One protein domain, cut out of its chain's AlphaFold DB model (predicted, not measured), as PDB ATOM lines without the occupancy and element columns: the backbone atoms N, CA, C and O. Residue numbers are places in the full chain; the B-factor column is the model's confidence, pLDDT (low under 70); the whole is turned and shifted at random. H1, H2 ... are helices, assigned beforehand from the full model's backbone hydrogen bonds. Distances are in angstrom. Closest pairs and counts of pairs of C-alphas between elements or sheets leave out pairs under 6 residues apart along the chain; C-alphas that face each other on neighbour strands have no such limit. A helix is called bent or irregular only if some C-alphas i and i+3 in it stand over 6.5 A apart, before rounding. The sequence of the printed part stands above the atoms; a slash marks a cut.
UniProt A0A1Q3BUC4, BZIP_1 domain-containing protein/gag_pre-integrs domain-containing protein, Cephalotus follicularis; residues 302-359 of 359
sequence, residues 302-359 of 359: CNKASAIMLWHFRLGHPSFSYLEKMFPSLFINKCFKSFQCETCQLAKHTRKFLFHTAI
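AT A GLANCE: This is residues 302 to 359 of the 359 residues of the protein "BZIP_1 domain-containing protein/gag_pre-integrs domain-containing protein" of Cephalotus follicularis (UniProt A0A1Q3BUC4). The model shows a small compact head with a helical arm that sticks out from it: in the head H1 and H2 meet nearly at right angles and a long loop, residues 327 to 341, runs from H2 to the base of H3. Residues 345 to 359, of which 345 to 354 belong to H3, stand free and make much of the length. The printed part has 58 residues with three named helices in the order H1, H2, H3 and no named strand; its class is all helix. The whole is loose, with a radius of gyration of the C-alphas of 14.0 A, and it spans 46 by 18 by 16 A.

HOW THE PARTS SIT: From the first printed residue, H1 covers residues 302 to 314, and a tight link of 5 residues joins it to H2, residues 320 to 326. H1 touches H2 with residues 308 to 312 alone. Their closest C-alphas are those of His 312 and Leu 323, 7.3 A apart. The two lines are about perpendicular, at 88 degrees, and the centres are 11.9 A apart. After a long link of 15 residues comes H3, residues 342 to 354, which touches no helix. H3 is apart from H1, and it is apart from H2 too. In H1 every O i to N i+4 pair is within hydrogen-bond range, while in H2 it is 2 of 3 and in H3 7 of 9.

IN THESE COORDINATES: H1 begins with the C-alpha of Cys 302 at (-30.269, -48.329, 14.147) and ends at Arg 314, 18.2 A from first to last C-alpha. H2 runs from Phe 320, with its C-alpha at (-32.278, -45.326, 30.215), to Met 326, over 9.8 A. H3 runs from Glu 342 to Leu 354, where the C-alpha is at (-40.795, -24.140, 39.782), and measures 18.8 A from first to last C-alpha. H1 and H3 are the longest helices by residues, with 13 each. None of the three helices is bent.

THE WHOLE: The outline is a rod, and the two C-alphas farthest apart are those of Asn 303 and Ile 359, at 47.2 A. Without the stretch that stands free, the body has 43 residues, spans 25 by 19 by 16 A and has a radius of gyration of 9.2 A. The printed part has no cut, and it ends at Ile 359, the chain's last residue. The long link is that from H2 to H3; its C-alphas lie 6 to 17 A from the mean of all C-alphas. The mean pLDDT of the printed part is 72.5, and 20 residues are under 70: residues 302 to 304, residue 333, residues 335 to 337 and residues 347 to 359.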
ATOM      1  N   CYS A 302     -29.039 -49.042  13.808       51.62
ATOM      2  CA  CYS A 302     -30.269 -48.329  14.147       51.62
ATOM      3  C   CYS A 302     -31.297 -49.203  14.882       51.62
ATOM      4  O   CYS A 302     -32.009 -48.704  15.750       51.62
ATOM      5  N   ASN A 303     -31.347 -50.509  14.602       61.19
ATOM      6  CA  ASN A 303     -32.430 -51.384  15.074       61.19
ATOM      7  C   ASN A 303     -32.500 -51.456  16.609       61.19
ATOM      8  O   ASN A 303     -33.582 -51.360  17.188       61.19
ATOM      9  N   LYS A 304     -31.346 -51.556  17.285       68.69
ATOM     10  CA  LYS A 304     -31.285 -51.577  18.758       68.69
ATOM     11  C   LYS A 304     -31.589 -50.213  19.377       68.69
ATOM     12  O   LYS A 304     -32.277 -50.154  20.390       68.69
ATOM     13  N   ALA A 305     -31.128 -49.120  18.765       74.81
ATOM     14  CA  ALA A 305     -31.403 -47.769  19.253       74.81
ATOM     15  C   ALA A 305     -32.903 -47.430  19.166       74.81
ATOM     16  O   ALA A 305     -33.486 -46.958  20.144       74.81
ATOM     17  N   SER A 306     -33.546 -47.764  18.042       77.25
ATOM     18  CA  SER A 306     -34.997 -47.638  17.870       77.25
ATOM     19  C   SER A 306     -35.770 -48.537  18.841       77.25
ATOM     20  O   SER A 306     -36.750 -48.086  19.431       77.25
ATOM     21  N   ALA A 307     -35.310 -49.771  19.083       82.12
ATOM     22  CA  ALA A 307     -35.919 -50.659  20.076       82.12
ATOM     23  C   ALA A 307     -35.828 -50.096  21.509       82.12
ATOM     24  O   ALA A 307     -36.824 -50.120  22.230       82.12
ATOM     25  N   ILE A 308     -34.677 -49.545  21.914       83.75
ATOM     26  CA  ILE A 308     -34.496 -48.900  23.228       83.75
ATOM     27  C   ILE A 308     -35.469 -47.725  23.400       83.75
ATOM     28  O   ILE A 308     -36.141 -47.632  24.428       83.75
ATOM     29  N   MET A 309     -35.591 -46.859  22.389       83.75
ATOM     30  CA  MET A 309     -36.543 -45.743  22.421       83.75
ATOM     31  C   MET A 309     -37.998 -46.230  22.462       83.75
ATOM     32  O   MET A 309     -38.797 -45.698  23.228       83.75
ATOM     33  N   LEU A 310     -38.346 -47.285  21.720       83.12
ATOM     34  CA  LEU A 310     -39.690 -47.868  21.751       83.12
ATOM     35  C   LEU A 310     -40.052 -48.425  23.139       83.12
ATOM     36  O   LEU A 310     -41.154 -48.173  23.627       83.12
ATOM     37  N   TRP A 311     -39.132 -49.133  23.802       84.69
ATOM     38  CA  TRP A 311     -39.326 -49.602  25.182       84.69
ATOM     39  C   TRP A 311     -39.414 -48.449  26.186       84.69
ATOM     40  O   TRP A 311     -40.230 -48.504  27.107       84.69
ATOM     41  N   HIS A 312     -38.640 -47.382  25.981       87.81
ATOM     42  CA  HIS A 312     -38.732 -46.156  26.772       87.81
ATOM     43  C   HIS A 312     -40.116 -45.495  26.673       87.81
ATOM     44  O   HIS A 312     -40.677 -45.119  27.700       87.81
ATOM     45  N   PHE A 313     -40.718 -45.417  25.483       83.75
ATOM     46  CA  PHE A 313     -42.091 -44.918  25.344       83.75
ATOM     47  C   PHE A 313     -43.123 -45.883  25.956       83.75
ATOM     48  O   PHE A 313     -43.962 -45.458  26.749       83.75
ATOM     49  N   ARG A 314     -43.036 -47.188  25.651       86.12
ATOM     50  CA  ARG A 314     -44.001 -48.209  26.116       86.12
ATOM     51  C   ARG A 314     -44.098 -48.338  27.636       86.12
ATOM     52  O   ARG A 314     -45.167 -48.656  28.139       86.12
ATOM     53  N   LEU A 315     -43.001 -48.110  28.356       81.12
ATOM     54  CA  LEU A 315     -42.944 -48.237  29.817       81.12
ATOM     55  C   LEU A 315     -43.168 -46.907  30.561       81.12
ATOM     56  O   LEU A 315     -42.922 -46.838  31.763       81.12
ATOM     57  N   GLY A 316     -43.615 -45.847  29.875       85.50
ATOM     58  CA  GLY A 316     -43.919 -44.564  30.517       85.50
ATOM     59  C   GLY A 316     -42.676 -43.746  30.880       85.50
ATOM     60  O   GLY A 316     -42.601 -43.175  31.965       85.50
ATOM     61  N   HIS A 317     -41.700 -43.679  29.973       85.50
ATOM     62  CA  HIS A 317     -40.472 -42.886  30.110       85.50
ATOM     63  C   HIS A 317     -39.546 -43.228  31.308       85.50
ATOM     64  O   HIS A 317     -38.997 -42.312  31.938       85.50
ATOM     65  N   PRO A 318     -39.274 -44.512  31.626       85.69
ATOM     66  CA  PRO A 318     -38.269 -44.866  32.625       85.69
ATOM     67  C   PRO A 318     -36.876 -44.399  32.185       85.69
ATOM     68  O   PRO A 318     -36.584 -44.266  30.993       85.69
ATOM     69  N   SER A 319     -35.978 -44.171  33.146       85.81
ATOM     70  CA  SER A 319     -34.611 -43.747  32.830       85.81
ATOM     71  C   SER A 319     -33.881 -44.808  31.995       85.81
ATOM     72  O   SER A 319     -34.053 -46.008  32.204       85.81
ATOM     73  N   PHE A 320     -33.020 -44.385  31.066       86.62
ATOM     74  CA  PHE A 320     -32.278 -45.326  30.215       86.62
ATOM     75  C   PHE A 320     -31.374 -46.278  31.020       86.62
ATOM     76  O   PHE A 320     -31.225 -47.428  30.635       86.62
ATOM     77  N   SER A 321     -30.877 -45.856  32.191       84.12
ATOM     78  CA  SER A 321     -30.154 -46.731  33.132       84.12
ATOM     79  C   SER A 321     -31.061 -47.757  33.839       84.12
ATOM     80  O   SER A 321     -30.599 -48.827  34.229       84.12
ATOM     81  N   TYR A 322     -32.361 -47.479  33.998       85.62
ATOM     82  CA  TYR A 322     -33.325 -48.480  34.466       85.62
ATOM     83  C   TYR A 322     -33.672 -49.477  33.350       85.62
ATOM     84  O   TYR A 322     -33.684 -50.682  33.589       85.62
ATOM     85  N   LEU A 323     -33.858 -49.001  32.112       85.50
ATOM     86  CA  LEU A 323     -34.059 -49.865  30.938       85.50
ATOM     87  C   LEU A 323     -32.870 -50.797  30.677       85.50
ATOM     88  O   LEU A 323     -33.079 -51.952  30.327       85.50
ATOM     89  N   GLU A 324     -31.643 -50.320  30.886       85.06
ATOM     90  CA  GLU A 324     -30.413 -51.112  30.780       85.06
ATOM     91  C   GLU A 324     -30.394 -52.295  31.760       85.06
ATOM     92  O   GLU A 324     -30.007 -53.397  31.379       85.06
ATOM     93  N   LYS A 325     -30.897 -52.107  32.989       85.00
ATOM     94  CA  LYS A 325     -31.045 -53.189  33.978       85.00
ATOM     95  C   LYS A 325     -32.136 -54.193  33.599       85.00
ATOM     96  O   LYS A 325     -31.974 -55.380  33.856       85.00
ATOM     97  N   MET A 326     -33.232 -53.721  33.002       82.50
ATOM     98  CA  MET A 326     -34.360 -54.568  32.590       82.50
ATOM     99  C   MET A 326     -34.073 -55.350  31.298       82.50
ATOM    100  O   MET A 326     -34.537 -56.478  31.151       82.50
ATOM    101  N   PHE A 327     -33.296 -54.777  30.371       84.88
ATOM    102  CA  PHE A 327     -32.996 -55.371  29.064       84.88
ATOM    103  C   PHE A 327     -31.506 -55.244  28.671       84.88
ATOM    104  O   PHE A 327     -31.193 -54.587  27.670       84.88
ATOM    105  N   PRO A 328     -30.564 -55.897  29.385       82.69
ATOM    106  CA  PRO A 328     -29.124 -55.743  29.130       82.69
ATOM    107  C   PRO A 328     -28.703 -56.066  27.685       82.69
ATOM    108  O   PRO A 328     -27.810 -55.430  27.127       82.69
ATOM    109  N   SER A 329     -29.390 -57.012  27.035       78.50
ATOM    110  CA  SER A 329     -29.135 -57.431  25.649       78.50
ATOM    111  C   SER A 329     -29.382 -56.337  24.599       78.50
ATOM    112  O   SER A 329     -28.768 -56.364  23.525       78.50
ATOM    113  N   LEU A 330     -30.240 -55.353  24.898       74.62
ATOM    114  CA  LEU A 330     -30.512 -54.222  24.006       74.62
ATOM    115  C   LEU A 330     -29.392 -53.173  24.044       74.62
ATOM    116  O   LEU A 330     -29.118 -52.550  23.018       74.62
ATOM    117  N   PHE A 331     -28.715 -53.022  25.186       80.25
ATOM    118  CA  PHE A 331     -27.697 -51.991  25.429       80.25
ATOM    119  C   PHE A 331     -26.260 -52.430  25.099       80.25
ATOM    120  O   PHE A 331     -25.331 -51.633  25.215       80.25
ATOM    121  N   ILE A 332     -26.056 -53.660  24.612       75.88
ATOM    122  CA  ILE A 332     -24.744 -54.135  24.144       75.88
ATOM    123  C   ILE A 332     -24.181 -53.155  23.097       75.88
ATOM    124  O   ILE A 332     -24.770 -52.970  22.028       75.88
ATOM    125  N   ASN A 333     -23.026 -52.560  23.411       65.62
ATOM    126  CA  ASN A 333     -22.324 -51.528  22.636       65.62
ATOM    127  C   ASN A 333     -23.082 -50.189  22.464       65.62
ATOM    128  O   ASN A 333     -22.813 -49.452  21.511       65.62
ATOM    129  N   LYS A 334     -24.009 -49.832  23.368       72.88
ATOM    130  CA  LYS A 334     -24.699 -48.526  23.385       72.88
ATOM    131  C   LYS A 334     -24.645 -47.902  24.785       72.88
ATOM    132  O   LYS A 334     -25.023 -48.527  25.765       72.88
ATOM    133  N   CYS A 335     -24.219 -46.643  24.889       69.44
ATOM    134  CA  CYS A 335     -24.188 -45.928  26.168       69.44
ATOM    135  C   CYS A 335     -25.547 -45.278  26.462       69.44
ATOM    136  O   CYS A 335     -26.047 -44.507  25.647       69.44
ATOM    137  N   PHE A 336     -26.113 -45.479  27.657       65.50
ATOM    138  CA  PHE A 336     -27.384 -44.851  28.052       65.50
ATOM    139  C   PHE A 336     -27.382 -43.307  27.949       65.50
ATOM    140  O   PHE A 336     -28.443 -42.702  27.822       65.50
ATOM    141  N   LYS A 337     -26.205 -42.660  27.985       69.69
ATOM    142  CA  LYS A 337     -26.046 -41.198  27.883       69.69
ATOM    143  C   LYS A 337     -26.287 -40.635  26.477       69.69
ATOM    144  O   LYS A 337     -26.522 -39.437  26.363       69.69
ATOM    145  N   SER A 338     -26.225 -41.453  25.418       74.00
ATOM    146  CA  SER A 338     -26.485 -40.984  24.046       74.00
ATOM    147  C   SER A 338     -27.975 -40.868  23.718       74.00
ATOM    148  O   SER A 338     -28.323 -40.320  22.678       74.00
ATOM    149  N   PHE A 339     -28.858 -41.387  24.576       78.00
ATOM    150  CA  PHE A 339     -30.300 -41.338  24.365       78.00
ATOM    151  C   PHE A 339     -30.897 -40.089  25.011       78.00
ATOM    152  O   PHE A 339     -30.809 -39.881  26.223       78.00
ATOM    153  N   GLN A 340     -31.529 -39.260  24.184       76.69
ATOM    154  CA  GLN A 340     -32.278 -38.084  24.608       76.69
ATOM    155  C   GLN A 340     -33.743 -38.266  24.210       76.69
ATOM    156  O   GLN A 340     -34.051 -38.775  23.136       76.69
ATOM    157  N   CYS A 341     -34.648 -37.873  25.101       81.06
ATOM    158  CA  CYS A 341     -36.080 -37.856  24.844       81.06
ATOM    159  C   CYS A 341     -36.606 -36.474  25.223       81.06
ATOM    160  O   CYS A 341     -36.501 -36.072  26.386       81.06
ATOM    161  N   GLU A 342     -37.171 -35.768  24.246       78.75
ATOM    162  CA  GLU A 342     -37.687 -34.405  24.400       78.75
ATOM    163  C   GLU A 342     -38.749 -34.336  25.505       78.75
ATOM    164  O   GLU A 342     -38.648 -33.499  26.400       78.75
ATOM    165  N   THR A 343     -39.683 -35.295  25.552       80.06
ATOM    166  CA  THR A 343     -40.691 -35.418  26.620       80.06
ATOM    167  C   THR A 343     -40.053 -35.468  28.011       80.06
ATOM    168  O   THR A 343     -40.470 -34.752  28.923       80.06
ATOM    169  N   CYS A 344     -38.985 -36.256  28.190       80.88
ATOM    170  CA  CYS A 344     -38.256 -36.324  29.459       80.88
ATOM    171  C   CYS A 344     -37.447 -35.062  29.764       80.88
ATOM    172  O   CYS A 344     -37.215 -34.756  30.934       80.88
ATOM    173  N   GLN A 345     -36.958 -34.366  28.740       79.12
ATOM    174  CA  GLN A 345     -36.183 -33.140  28.894       79.12
ATOM    175  C   GLN A 345     -37.090 -31.980  29.319       79.12
ATOM    176  O   GLN A 345     -36.791 -31.303  30.304       79.12
ATOM    177  N   LEU A 346     -38.250 -31.836  28.675       72.69
ATOM    178  CA  LEU A 346     -39.295 -30.876  29.035       72.69
ATOM    179  C   LEU A 346     -39.836 -31.142  30.452       72.69
ATOM    180  O   LEU A 346     -39.866 -30.227  31.275       72.69
ATOM    181  N   ALA A 347     -40.135 -32.402  30.797       67.88
ATOM    182  CA  ALA A 347     -40.589 -32.795  32.141       67.88
ATOM    183  C   ALA A 347     -39.532 -32.619  33.258       67.88
ATOM    184  O   ALA A 347     -39.866 -32.621  34.449       67.88
ATOM    185  N   LYS A 348     -38.247 -32.471  32.902       65.75
ATOM    186  CA  LYS A 348     -37.177 -32.053  33.828       65.75
ATOM    187  C   LYS A 348     -37.069 -30.530  33.919       65.75
ATOM    188  O   LYS A 348     -36.733 -30.016  34.985       65.75
ATOM    189  N   HIS A 349     -37.359 -29.808  32.837       57.25
ATOM    190  CA  HIS A 349     -37.250 -28.351  32.790       57.25
ATOM    191  C   HIS A 349     -38.391 -27.637  33.529       57.25
ATOM    192  O   HIS A 349     -38.147 -26.627  34.188       57.25
ATOM    193  N   THR A 350     -39.608 -28.193  33.517       55.47
ATOM    194  CA  THR A 350     -40.737 -27.671  34.313       55.47
ATOM    195  C   THR A 350     -40.462 -27.702  35.816       55.47
ATOM    196  O   THR A 350     -40.864 -26.785  36.524       55.47
ATOM    197  N   ARG A 351     -39.693 -28.682  36.315       52.62
ATOM    198  CA  ARG A 351     -39.249 -28.690  37.721       52.62
ATOM    199  C   ARG A 351     -38.257 -27.565  38.014       52.62
ATOM    200  O   ARG A 351     -38.384 -26.920  39.044       52.62
ATOM    201  N   LYS A 352     -37.306 -27.281  37.114       46.31
ATOM    202  CA  LYS A 352     -36.358 -26.164  37.298       46.31
ATOM    203  C   LYS A 352     -37.054 -24.800  37.336       46.31
ATOM    204  O   LYS A 352     -36.682 -23.975  38.161       46.31
ATOM    205  N   PHE A 353     -38.076 -24.585  36.506       46.06
ATOM    206  CA  PHE A 353     -38.852 -23.338  36.532       46.06
ATOM    207  C   PHE A 353     -39.667 -23.141  37.819       46.06
ATOM    208  O   PHE A 353     -39.879 -22.001  38.210       46.06
ATOM    209  N   LEU A 354     -40.068 -24.217  38.506       47.56
ATOM    210  CA  LEU A 354     -40.795 -24.140  39.782       47.56
ATOM    211  C   LEU A 354     -39.891 -23.944  41.016       47.56
ATOM    212  O   LEU A 354     -40.406 -23.659  42.091       47.56
ATOM    213  N   PHE A 355     -38.566 -24.074  40.881       44.91
ATOM    214  CA  PHE A 355     -37.608 -23.873  41.982       44.91
ATOM    215  C   PHE A 355     -36.799 -22.566  41.887       44.91
ATOM    216  O   PHE A 355     -35.955 -22.326  42.743       44.91
ATOM    217  N   HIS A 356     -37.040 -21.717  40.880       42.69
ATOM    218  CA  HIS A 356     -36.351 -20.420  40.731       42.69
ATOM    219  C   HIS A 356     -37.284 -19.199  40.893       42.69
ATOM    220  O   HIS A 356     -36.863 -18.059  40.714       42.69
ATOM    221  N   THR A 357     -38.547 -19.430  41.253       44.00
ATOM    222  CA  THR A 357     -39.567 -18.408  41.562       44.00
ATOM    223  C   THR A 357     -39.992 -18.438  43.037       44.00
ATOM    224  O   THR A 357     -41.086 -17.998  43.380       44.00
ATOM    225  N   ALA A 358     -39.133 -18.978  43.908       44.72
ATOM    226  CA  ALA A 358     -39.368 -19.120  45.345       44.72
ATOM    227  C   ALA A 358     -38.102 -18.805  46.169       44.72
ATOM    228  O   ALA A 358     -37.604 -19.661  46.902       44.72
ATOM    229  N   ILE A 359     -37.587 -17.578  46.016       41.50
ATOM    230  CA  ILE A 359     -36.758 -16.849  46.994       41.50
ATOM    231  C   ILE A 359     -37.269 -15.406  47.006       41.50
ATOM    232  O   ILE A 359     -37.428 -14.868  45.887       41.50
TER     233      ILE A 359